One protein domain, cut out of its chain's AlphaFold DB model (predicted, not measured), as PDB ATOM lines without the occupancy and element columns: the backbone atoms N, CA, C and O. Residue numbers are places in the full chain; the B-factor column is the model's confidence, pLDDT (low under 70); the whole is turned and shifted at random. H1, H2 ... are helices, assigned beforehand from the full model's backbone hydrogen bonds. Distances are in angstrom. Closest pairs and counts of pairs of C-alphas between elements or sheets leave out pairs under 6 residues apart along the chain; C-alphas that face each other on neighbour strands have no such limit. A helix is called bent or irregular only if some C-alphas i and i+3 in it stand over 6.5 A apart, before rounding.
ATOM      1  N   VAL A  63      28.493 -21.451  12.017       77.06
ATOM      2  CA  VAL A  63      28.151 -22.715  11.365       77.06
ATOM      3  C   VAL A  63      29.038 -23.788  11.987       77.06
ATOM      4  O   VAL A  63      30.264 -23.743  11.879       77.06
ATOM      5  N   ASN A  64      28.401 -24.691  12.724       86.94
ATOM      6  CA  ASN A  64      28.980 -25.916  13.253       86.94
ATOM      7  C   ASN A  64      28.228 -27.112  12.643       86.94
ATOM      8  O   ASN A  64      27.223 -26.938  11.948       86.94
ATOM      9  N   ILE A  65      28.698 -28.325  12.923       93.94
ATOM     10  CA  ILE A  65      28.121 -29.578  12.411       93.94
ATOM     11  C   ILE A  65      26.602 -29.681  12.670       93.94
ATOM     12  O   ILE A  65      25.843 -30.070  11.782       93.94
ATOM     13  N   ASN A  66      26.123 -29.259  13.843       93.75
ATOM     14  CA  ASN A  66      24.693 -29.301  14.168       93.75
ATOM     15  C   ASN A  66      23.879 -28.306  13.329       93.75
ATOM     16  O   ASN A  66      22.778 -28.635  12.882       93.75
ATOM     17  N   THR A  67      24.419 -27.109  13.080       94.19
ATOM     18  CA  THR A  67      23.799 -26.116  12.193       94.19
ATOM     19  C   THR A  67      23.696 -26.645  10.764       94.19
ATOM     20  O   THR A  67      22.624 -26.536  10.166       94.19
ATOM     21  N   LEU A  68      24.757 -27.278  10.242       95.62
ATOM     22  CA  LEU A  68      24.734 -27.926   8.924       95.62
ATOM     23  C   LEU A  68      23.641 -28.991   8.847       95.62
ATOM     24  O   LEU A  68      22.806 -28.946   7.949       95.62
ATOM     25  N   ARG A  69      23.586 -29.897   9.830       97.00
ATOM     26  CA  ARG A  69      22.567 -30.952   9.899       97.00
ATOM     27  C   ARG A  69      21.152 -30.379   9.903       97.00
ATOM     28  O   ARG A  69      20.288 -30.868   9.176       97.00
ATOM     29  N   LYS A  70      20.909 -29.339  10.707       97.00
ATOM     30  CA  LYS A  70      19.600 -28.676  10.791       97.00
ATOM     31  C   LYS A  70      19.198 -28.076   9.444       97.00
ATOM     32  O   LYS A  70      18.081 -28.314   8.993       97.00
ATOM     33  N   LYS A  71      20.098 -27.329   8.796       97.12
ATOM     34  CA  LYS A  71      19.846 -26.714   7.485       97.12
ATOM     35  C   LYS A  71      19.654 -27.752   6.379       97.12
ATOM     36  O   LYS A  71      18.741 -27.613   5.572       97.12
ATOM     37  N   ALA A  72      20.453 -28.818   6.380       96.62
ATOM     38  CA  ALA A  72      20.354 -29.913   5.420       96.62
ATOM     39  C   ALA A  72      18.978 -30.598   5.482       96.62
ATOM     40  O   ALA A  72      18.299 -30.703   4.464       96.62
ATOM     41  N   LYS A  73      18.520 -30.963   6.688       96.00
ATOM     42  CA  LYS A  73      17.200 -31.584   6.909       96.00
ATOM     43  C   LYS A  73      16.028 -30.642   6.634       96.00
ATOM     44  O   LYS A  73      14.952 -31.096   6.266       96.00
ATOM     45  N   ALA A  74      16.230 -29.337   6.807       97.00
ATOM     46  CA  ALA A  74      15.243 -28.318   6.466       97.00
ATOM     47  C   ALA A  74      15.266 -27.919   4.977       97.00
ATOM     48  O   ALA A  74      14.478 -27.064   4.582       97.00
ATOM     49  N   HIS A  75      16.164 -28.489   4.162       94.00
ATOM     50  CA  HIS A  75      16.402 -28.092   2.769       94.00
ATOM     51  C   HIS A  75      16.718 -26.593   2.588       94.00
ATOM     52  O   HIS A  75      16.387 -25.994   1.568       94.00
ATOM     53  N   THR A  76      17.378 -25.986   3.579       96.31
ATOM     54  CA  THR A  76      17.833 -24.581   3.573       96.31
ATOM     55  C   THR A  76      19.356 -24.454   3.596       96.31
ATOM     56  O   THR A  76      19.888 -23.389   3.897       96.31
ATOM     57  N   LEU A  77      20.065 -25.553   3.329       95.38
ATOM     58  CA  LEU A  77      21.519 -25.568   3.229       95.38
ATOM     59  C   LEU A  77      21.973 -24.835   1.964       95.38
ATOM     60  O   LEU A  77      21.457 -25.101   0.879       95.38
ATOM     61  N   GLU A  78      22.967 -23.964   2.107       95.44
ATOM     62  CA  GLU A  78      23.644 -23.296   0.994       95.44
ATOM     63  C   GLU A  78      25.106 -23.760   0.887       95.44
ATOM     64  O   GLU A  78      25.651 -24.381   1.802       95.44
ATOM     65  N   VAL A  79      25.763 -23.488  -0.246       95.75
ATOM     66  CA  VAL A  79      27.177 -23.859  -0.451       95.75
ATOM     67  C   VAL A  79      28.066 -23.120   0.549       95.75
ATOM     68  O   VAL A  79      28.981 -23.698   1.130       95.75
ATOM     69  N   GLU A  80      27.742 -21.860   0.813       95.12
ATOM     70  CA  GLU A  80      28.418 -20.980   1.754       95.12
ATOM     71  C   GLU A  80      28.441 -21.555   3.173       95.12
ATOM     72  O   GLU A  80      29.429 -21.378   3.881       95.12
ATOM     73  N   ASP A  81      27.401 -22.292   3.579       95.75
ATOM     74  CA  ASP A  81      27.375 -22.963   4.879       95.75
ATOM     75  C   ASP A  81      28.428 -24.074   4.959       95.75
ATOM     76  O   ASP A  81      29.139 -24.186   5.962       95.75
ATOM     77  N   ILE A  82      28.550 -24.876   3.898       97.25
ATOM     78  CA  ILE A  82      29.538 -25.957   3.800       97.25
ATOM     79  C   ILE A  82      30.955 -25.370   3.816       97.25
ATOM     80  O   ILE A  82      31.792 -25.810   4.607       97.25
ATOM     81  N   LEU A  83      31.214 -24.340   3.003       96.31
ATOM     82  CA  LEU A  83      32.521 -23.678   2.939       96.31
ATOM     83  C   LEU A  83      32.883 -23.006   4.272       96.31
ATOM     84  O   LEU A  83      34.013 -23.135   4.745       96.31
ATOM     85  N   ALA A  84      31.924 -22.338   4.924       94.31
ATOM     86  CA  ALA A  84      32.134 -21.703   6.225       94.31
ATOM     87  C   ALA A  84      32.440 -22.721   7.335       94.31
ATOM     88  O   ALA A  84      33.255 -22.443   8.219       94.31
ATOM     89  N   ALA A  85      31.814 -23.899   7.298       95.81
ATOM     90  CA  ALA A  85      32.142 -24.985   8.214       95.81
ATOM     91  C   ALA A  85      33.543 -25.553   7.937       95.81
ATOM     92  O   ALA A  85      34.329 -25.711   8.872       95.81
ATOM     93  N   ALA A  86      33.885 -25.798   6.669       96.75
ATOM     94  CA  ALA A  86      35.192 -26.320   6.276       96.75
ATOM     95  C   ALA A  86      36.342 -25.371   6.620       96.75
ATOM     96  O   ALA A  86      37.373 -25.822   7.108       96.75
ATOM     97  N   ALA A  87      36.143 -24.057   6.486       95.38
ATOM     98  CA  ALA A  87      37.122 -23.051   6.899       95.38
ATOM     99  C   ALA A  87      37.521 -23.157   8.385       95.38
ATOM    100  O   ALA A  87      38.613 -22.739   8.760       95.38
ATOM    101  N   ARG A  88      36.655 -23.730   9.233       94.81
ATOM    102  CA  ARG A  88      36.906 -23.939  10.669       94.81
ATOM    103  C   ARG A  88      37.473 -25.306  11.009       94.81
ATOM    104  O   ARG A  88      37.888 -25.500  12.145       94.81
ATOM    105  N   ARG A  89      37.446 -26.238  10.055       95.00
ATOM    106  CA  ARG A  89      37.998 -27.590  10.183       95.00
ATOM    107  C   ARG A  89      37.571 -28.332  11.471       95.00
ATOM    108  O   ARG A  89      38.432 -28.848  12.180       95.00
ATOM    109  N   PRO A  90      36.271 -28.371  11.841       95.62
ATOM    110  CA  PRO A  90      35.854 -29.153  12.999       95.62
ATOM    111  C   PRO A  90      36.116 -30.643  12.747       95.62
ATOM    112  O   PRO A  90      35.834 -31.145  11.659       95.62
ATOM    113  N   ALA A  91      36.621 -31.345  13.762       95.31
ATOM    114  CA  ALA A  91      36.835 -32.788  13.691       95.31
ATOM    115  C   ALA A  91      35.524 -33.520  13.353       95.31
ATOM    116  O   ALA A  91      34.460 -33.162  13.871       95.31
ATOM    117  N   GLY A  92      35.596 -34.531  12.488       96.00
ATOM    118  CA  GLY A  92      34.423 -35.296  12.059       96.00
ATOM    119  C   GLY A  92      33.580 -34.631  10.959       96.00
ATOM    120  O   GLY A  92      32.494 -35.119  10.636       96.00
ATOM    121  N   LEU A  93      34.001 -33.473  10.421       97.38
ATOM    122  CA  LEU A  93      33.220 -32.761   9.401       97.38
ATOM    123  C   LEU A  93      33.107 -33.559   8.104       97.38
ATOM    124  O   LEU A  93      32.037 -33.567   7.498       97.38
ATOM    125  N   GLN A  94      34.188 -34.207   7.672       97.75
ATOM    126  CA  GLN A  94      34.195 -34.981   6.436       97.75
ATOM    127  C   GLN A  94      33.197 -36.141   6.514       97.75
ATOM    128  O   GLN A  94      32.370 -36.297   5.616       97.75
ATOM    129  N   GLU A  95      33.225 -36.905   7.602       98.12
ATOM    130  CA  GLU A  95      32.330 -38.035   7.835       98.12
ATOM    131  C   GLU A  95      30.874 -37.577   7.905       98.12
ATOM    132  O   GLU A  95      30.002 -38.197   7.295       98.12
ATOM    133  N   GLU A  96      30.588 -36.465   8.592       98.06
ATOM    134  CA  GLU A  96      29.226 -35.931   8.637       98.06
ATOM    135  C   GLU A  96      28.752 -35.468   7.255       98.06
ATOM    136  O   GLU A  96      27.612 -35.749   6.879       98.06
ATOM    137  N   LEU A  97      29.588 -34.762   6.489       98.12
ATOM    138  CA  LEU A  97      29.236 -34.302   5.145       98.12
ATOM    139  C   LEU A  97      28.981 -35.484   4.201       98.12
ATOM    140  O   LEU A  97      28.007 -35.456   3.449       98.12
ATOM    141  N   GLN A  98      29.785 -36.546   4.286       98.06
ATOM    142  CA  GLN A  98      29.561 -37.793   3.548       98.06
ATOM    143  C   GLN A  98      28.255 -38.475   3.972       98.06
ATOM    144  O   GLN A  98      27.458 -38.874   3.120       98.06
ATOM    145  N   ARG A  99      27.989 -38.550   5.282       98.31
ATOM    146  CA  ARG A  99      26.754 -39.117   5.836       98.31
ATOM    147  C   ARG A  99      25.520 -38.355   5.356       98.31
ATOM    148  O   ARG A  99      24.564 -38.983   4.914       98.31
ATOM    149  N   LEU A 100      25.540 -37.020   5.405       97.94
ATOM    150  CA  LEU A 100      24.451 -36.166   4.915       97.94
ATOM    151  C   LEU A 100      24.273 -36.285   3.399       97.94
ATOM    152  O   LEU A 100      23.140 -36.360   2.930       97.94
ATOM    153  N   SER A 101      25.375 -36.344   2.648       98.00
ATOM    154  CA  SER A 101      25.348 -36.538   1.198       98.00
ATOM    155  C   SER A 101      24.663 -37.848   0.813       98.00
ATOM    156  O   SER A 101      23.879 -37.860  -0.133       98.00
ATOM    157  N   ALA A 102      24.929 -38.931   1.548       97.88
ATOM    158  CA  ALA A 102      24.284 -40.223   1.338       97.88
ATOM    159  C   ALA A 102      22.819 -40.234   1.819       97.88
ATOM    160  O   ALA A 102      21.944 -40.655   1.071       97.88
ATOM    161  N   GLU A 103      22.539 -39.735   3.032       97.56
ATOM    162  CA  GLU A 103      21.187 -39.684   3.629       97.56
ATOM    163  C   GLU A 103      20.201 -38.875   2.773       97.56
ATOM    164  O   GLU A 103      19.029 -39.228   2.682       97.56
ATOM    165  N   LEU A 104      20.670 -37.786   2.157       96.88
ATOM    166  CA  LEU A 104      19.847 -36.856   1.379       96.88
ATOM    167  C   LEU A 104      20.039 -36.997  -0.138       96.88
ATOM    168  O   LEU A 104      19.575 -36.130  -0.881       96.88
ATOM    169  N   GLU A 105      20.741 -38.045  -0.580       95.69
ATOM    170  CA  GLU A 105      20.992 -38.361  -1.992       95.69
ATOM    171  C   GLU A 105      21.492 -37.149  -2.803       95.69
ATOM    172  O   GLU A 105      20.997 -36.828  -3.889       95.69
ATOM    173  N   TRP A 106      22.469 -36.414  -2.261       95.50
ATOM    174  CA  TRP A 106      22.990 -35.227  -2.930       95.50
ATOM    175  C   TRP A 106      23.617 -35.573  -4.283       95.50
ATOM    176  O   TRP A 106      24.384 -36.520  -4.432       95.50
ATOM    177  N   SER A 107      23.320 -34.753  -5.292       92.31
ATOM    178  CA  SER A 107      23.863 -34.954  -6.635       92.31
ATOM    179  C   SER A 107      25.355 -34.611  -6.700       92.31
ATOM    180  O   SER A 107      25.786 -33.575  -6.189       92.31
ATOM    181  N   HIS A 108      26.127 -35.425  -7.427       91.88
ATOM    182  CA  HIS A 108      27.515 -35.121  -7.812       91.88
ATOM    183  C   HIS A 108      27.619 -34.303  -9.112       91.88
ATOM    184  O   HIS A 108      28.711 -33.883  -9.496       91.88
ATOM    185  N   THR A 109      26.505 -34.099  -9.824       88.81
ATOM    186  CA  THR A 109      26.455 -33.362 -11.093       88.81
ATOM    187  C   THR A 109      25.442 -32.217 -11.027       88.81
ATOM    188  O   THR A 109      24.360 -32.390 -10.457       88.81
ATOM    189  N   PRO A 110      25.737 -31.048 -11.625       88.06
ATOM    190  CA  PRO A 110      24.749 -29.980 -11.755       88.06
ATOM    191  C   PRO A 110      23.558 -30.369 -12.649       88.06
ATOM    192  O   PRO A 110      22.493 -29.764 -12.531       88.06
ATOM    193  N   VAL A 118      20.576 -28.574 -10.624       90.62
ATOM    194  CA  VAL A 118      20.680 -28.671  -9.158       90.62
ATOM    195  C   VAL A 118      22.039 -28.178  -8.678       90.62
ATOM    196  O   VAL A 118      22.989 -28.076  -9.455       90.62
ATOM    197  N   VAL A 119      22.140 -27.849  -7.391       91.31
ATOM    198  CA  VAL A 119      23.442 -27.621  -6.760       91.31
ATOM    199  C   VAL A 119      24.087 -28.989  -6.510       91.31
ATOM    200  O   VAL A 119      23.449 -29.840  -5.887       91.31
ATOM    201  N   PRO A 120      25.323 -29.234  -6.981       93.12
ATOM    202  CA  PRO A 120      26.006 -30.508  -6.782       93.12
ATOM    203  C   PRO A 120      26.576 -30.602  -5.357       93.12
ATOM    204  O   PRO A 120      27.790 -30.561  -5.158       93.12
ATOM    205  N   PHE A 121      25.700 -30.659  -4.349       95.44
ATOM    206  CA  PHE A 121      26.090 -30.628  -2.936       95.44
ATOM    207  C   PHE A 121      27.044 -31.756  -2.542       95.44
ATOM    208  O   PHE A 121      27.889 -31.529  -1.684       95.44
ATOM    209  N   ALA A 122      26.991 -32.918  -3.199       96.12
ATOM    210  CA  ALA A 122      27.934 -33.996  -2.923       96.12
ATOM    211  C   ALA A 122      29.375 -33.600  -3.288       96.12
ATOM    212  O   ALA A 122      30.299 -33.862  -2.527       96.12
ATOM    213  N   ARG A 123      29.578 -32.870  -4.394       94.81
ATOM    214  CA  ARG A 123      30.912 -32.362  -4.766       94.81
ATOM    215  C   ARG A 123      31.421 -31.308  -3.798       94.81
ATOM    216  O   ARG A 123      32.582 -31.349  -3.410       94.81
ATOM    217  N   TRP A 124      30.541 -30.400  -3.378       97.06
ATOM    218  CA  TRP A 124      30.880 -29.415  -2.352       97.06
ATOM    219  C   TRP A 124      31.234 -30.081  -1.023       97.06
ATOM    220  O   TRP A 124      32.202 -29.683  -0.390       97.06
ATOM    221  N   ALA A 125      30.496 -31.117  -0.630       97.94
ATOM    222  CA  ALA A 125      30.776 -31.916   0.554       97.94
ATOM    223  C   ALA A 125      32.139 -32.621   0.477       97.94
ATOM    224  O   ALA A 125      32.894 -32.583   1.444       97.94
ATOM    225  N   GLU A 126      32.478 -33.218  -0.669       97.81
ATOM    226  CA  GLU A 126      33.767 -33.882  -0.885       97.81
ATOM    227  C   GLU A 126      34.951 -32.910  -0.779       97.81
ATOM    228  O   GLU A 126      35.869 -33.158   0.002       97.81
ATOM    229  N   VAL A 127      34.933 -31.796  -1.526       97.81
ATOM    230  CA  VAL A 127      36.044 -30.823  -1.528       97.81
ATOM    231  C   VAL A 127      36.200 -30.146  -0.162       97.81
ATOM    232  O   VAL A 127      37.314 -29.977   0.335       97.81
ATOM    233  N   ALA A 128      35.080 -29.810   0.484       98.06
ATOM    234  CA  ALA A 128      35.054 -29.195   1.804       98.06
ATOM    235  C   ALA A 128      35.535 -30.163   2.890       98.06
ATOM    236  O   ALA A 128      36.301 -29.764   3.765       98.06
ATOM    237  N   GLY A 129      35.126 -31.433   2.815       98.19
ATOM    238  CA  GLY A 129      35.597 -32.498   3.695       98.19
ATOM    239  C   GLY A 129      37.099 -32.737   3.547       98.19
ATOM    240  O   GLY A 129      37.811 -32.721   4.545       98.19
ATOM    241  N   ALA A 130      37.594 -32.844   2.309       98.38
ATOM    242  CA  ALA A 130      39.020 -33.019   2.030       98.38
ATOM    243  C   ALA A 130      39.875 -31.879   2.609       98.38
ATOM    244  O   ALA A 130      40.911 -32.133   3.226       98.38
ATOM    245  N   TYR A 131      39.429 -30.626   2.463       98.44
ATOM    246  CA  TYR A 131      40.096 -29.489   3.100       98.44
ATOM    247  C   TYR A 131      39.984 -29.513   4.628       98.44
ATOM    248  O   TYR A 131      40.955 -29.220   5.323       98.44
ATOM    249  N   ALA A 132      38.807 -29.837   5.168       97.50
ATOM    250  CA  ALA A 132      38.598 -29.866   6.610       97.50
ATOM    251  C   ALA A 132      39.578 -30.828   7.293       97.50
ATOM    252  O   ALA A 132      40.250 -30.439   8.251       97.50
ATOM    253  N   GLU A 133      39.720 -32.026   6.732       97.56
ATOM    254  CA  GLU A 133      40.568 -33.082   7.267       97.56
ATOM    255  C   GLU A 133      42.057 -32.789   7.032       97.56
ATOM    256  O   GLU A 133      42.845 -32.677   7.973       97.56
ATOM    257  N   HIS A 134      42.452 -32.557   5.779       98.00
ATOM    258  CA  HIS A 134      43.865 -32.543   5.385       98.00
ATOM    259  C   HIS A 134      44.399 -31.171   4.950       98.00
ATOM    260  O   HIS A 134      45.547 -31.079   4.519       98.00
ATOM    261  N   GLY A 135      43.612 -30.098   5.050       97.81
ATOM    262  CA  GLY A 135      44.013 -28.752   4.631       97.81
ATOM    263  C   GLY A 135      44.272 -28.646   3.124       97.81
ATOM    264  O   GLY A 135      43.630 -29.319   2.314       97.81
ATOM    265  N   ILE A 136      45.231 -27.802   2.733       98.25
ATOM    266  CA  ILE A 136      45.635 -27.621   1.328       98.25
ATOM    267  C   ILE A 136      46.086 -28.936   0.654       98.25
ATOM    268  O   ILE A 136      45.639 -29.188  -0.469       98.25
ATOM    269  N   PRO A 137      46.879 -29.822   1.299       98.19
ATOM    270  CA  PRO A 137      47.178 -31.146   0.744       98.19
ATOM    271  C   PRO A 137      45.932 -31.967   0.385       98.19
ATOM    272  O   PRO A 137      45.917 -32.648  -0.642       98.19
ATOM    273  N   GLY A 138      44.866 -31.866   1.188       98.12
ATOM    274  CA  GLY A 138      43.580 -32.511   0.913       98.12
ATOM    275  C   GLY A 138      42.926 -32.015  -0.371       98.12
ATOM    276  O   GLY A 138      42.469 -32.822  -1.181       98.12
ATOM    277  N   LEU A 139      42.939 -30.698  -0.597       98.00
ATOM    278  CA  LEU A 139      42.438 -30.097  -1.837       98.00
ATOM    279  C   LEU A 139      43.223 -30.571  -3.059       98.00
ATOM    280  O   LEU A 139      42.620 -30.963  -4.059       98.00
ATOM    281  N   ALA A 140      44.554 -30.589  -2.965       97.56
ATOM    282  CA  ALA A 140      45.422 -31.060  -4.039       97.56
ATOM    283  C   ALA A 140      45.131 -32.527  -4.398       97.56
ATOM    284  O   ALA A 140      44.927 -32.860  -5.569       97.56
ATOM    285  N   GLY A 141      45.056 -33.396  -3.384       97.31
ATOM    286  CA  GLY A 141      44.753 -34.816  -3.563       97.31
ATOM    287  C   GLY A 141      43.368 -35.044  -4.170       97.31
ATOM    288  O   GLY A 141      43.229 -35.818  -5.120       97.31
ATOM    289  N   TRP A 142      42.351 -34.325  -3.683       96.88
ATOM    290  CA  TRP A 142      40.990 -34.413  -4.212       96.88
ATOM    291  C   TRP A 142      40.906 -33.960  -5.674       96.88
ATOM    292  O   TRP A 142      40.284 -34.640  -6.497       96.88
ATOM    293  N   MET A 143      41.571 -32.854  -6.023       95.50
ATOM    294  CA  MET A 143      41.611 -32.329  -7.388       95.50
ATOM    295  C   MET A 143      42.207 -33.352  -8.360       95.50
ATOM    296  O   MET A 143      41.606 -33.649  -9.391       95.50
ATOM    297  N   GLN A 144      43.350 -33.948  -8.004       93.06
ATOM    298  CA  GLN A 144      44.027 -34.954  -8.826       93.06
ATOM    299  C   GLN A 144      43.207 -36.240  -8.976       93.06
ATOM    300  O   GLN A 144      43.084 -36.773 -10.080       93.06
ATOM    301  N   ALA A 145      42.633 -36.742  -7.878       92.94
ATOM    302  CA  ALA A 145      41.805 -37.944  -7.898       92.94
ATOM    303  C   ALA A 145      40.554 -37.746  -8.767       92.94
ATOM    304  O   ALA A 145      40.213 -38.606  -9.581       92.94
ATOM    305  N   THR A 146      39.907 -36.584  -8.649       90.81
ATOM    306  CA  THR A 146      38.684 -36.276  -9.396       90.81
ATOM    307  C   THR A 146      38.973 -35.995 -10.867       90.81
ATOM    308  O   THR A 146      38.219 -36.456 -11.719       90.81
ATOM    309  N   ALA A 147      40.084 -35.324 -11.194       87.44
ATOM    310  CA  ALA A 147      40.486 -35.074 -12.580       87.44
ATOM    311  C   ALA A 147      40.671 -36.377 -13.372       87.44
ATOM    312  O   ALA A 147      40.254 -36.464 -14.523       87.44
ATOM    313  N   ARG A 148      41.209 -37.429 -12.738       81.19
ATOM    314  CA  ARG A 148      41.340 -38.761 -13.357       81.19
ATOM    315  C   ARG A 148      39.995 -39.452 -13.599       81.19
ATOM    316  O   ARG A 148      39.879 -40.240 -14.530       81.19
ATOM    317  N   ALA A 149      38.995 -39.178 -12.763       78.94
ATOM    318  CA  ALA A 149      37.677 -39.813 -12.820       78.94
ATOM    319  C   ALA A 149      36.650 -39.038 -13.672       78.94
ATOM    320  O   ALA A 149      35.582 -39.563 -13.998       78.94
ATOM    321  N   ALA A 150      36.928 -37.778 -14.010       67.44
ATOM    322  CA  ALA A 150      35.953 -36.872 -14.604       67.44
ATOM    323  C   ALA A 150      35.821 -37.053 -16.128       67.44
ATOM    324  O   ALA A 150      36.358 -36.283 -16.915       67.44
ATOM    325  N   ALA A 151      34.994 -38.008 -16.554       56.81
ATOM    326  CA  ALA A 151      34.335 -37.941 -17.858       56.81
ATOM    327  C   ALA A 151      32.969 -37.242 -17.686       56.81
ATOM    328  O   ALA A 151      31.984 -37.870 -17.302       56.81
ATOM    329  N   GLY A 152      32.904 -35.921 -17.894       57.84
ATOM    330  CA  GLY A 152      31.629 -35.183 -18.003       57.84
ATOM    331  C   GLY A 152      31.031 -34.586 -16.719       57.84
ATOM    332  O   GLY A 152      29.871 -34.179 -16.724       57.84
ATOM    333  N   HIS A 153      31.797 -34.500 -15.630       58.50
ATOM    334  CA  HIS A 153      31.423 -33.755 -14.419       58.50
ATOM    335  C   HIS A 153      32.228 -32.442 -14.402       58.50
ATOM    336  O   HIS A 153      33.320 -32.426 -14.959       58.50
ATOM    337  N   GLY A 154      31.688 -31.345 -13.848       66.06
ATOM    338  CA  GLY A 154      32.350 -30.023 -13.856       66.06
ATOM    339  C   GLY A 154      33.819 -30.073 -13.414       66.06
ATOM    340  O   GLY A 154      34.205 -30.986 -12.679       66.06
ATOM    341  N   ALA A 155      34.635 -29.124 -13.884       83.94
ATOM    342  CA  ALA A 155      36.077 -29.161 -13.670       83.94
ATOM    343  C   ALA A 155      36.392 -29.158 -12.159       83.94
ATOM    344  O   ALA A 155      35.915 -28.278 -11.443       83.94
TER     345      ALA A 155
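This is residues 63 to 110 and 118 to 155 of the 290 residues of an uncharacterized protein of Acidovorax soli (UniProt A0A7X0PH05). Arm H4a of the bent helix H4 lies in the middle of nearly aligned helices, with H2 and H3 packed on it and H1 across from it beyond them. On its other side arm H4b folds back from its end as a V. The printed part has 86 residues, 57 of them in the named helices H1 to H4 in chain order, with no named strand; the class is all helix, and the whole is compact: radius of gyration of the C-alphas 12.3 A, spans 34 by 27 by 19 A.

H4, residues 121 to 149, was assigned as one helix by its hydrogen bonds but is bent: C-alphas 133 and 136 are 9.5 A apart. H4a, residues 121 to 133, measures 17.9 A; H4b, residues 136 to 149, measures 20.3 A and ends at C-alpha (37.677, -39.813, -12.820). H3 is residues 93 to 103, H2 79 to 86, and H1 65 to 73, from C-alpha (28.121, -29.578, 12.411).

H4a touches H3, closest C-alphas Gln 94 and Gly 129, 4.0 A, opposite ways at a shallow 20 degrees. Every O i to N i+4 pair in H1, H2, H3, H4a and H4b is within hydrogen-bond range.

Residues 111 to 117 are cut out, C-alphas 110 and 118 standing 5.0 A apart; residues 150 to 154 are under pLDDT 70.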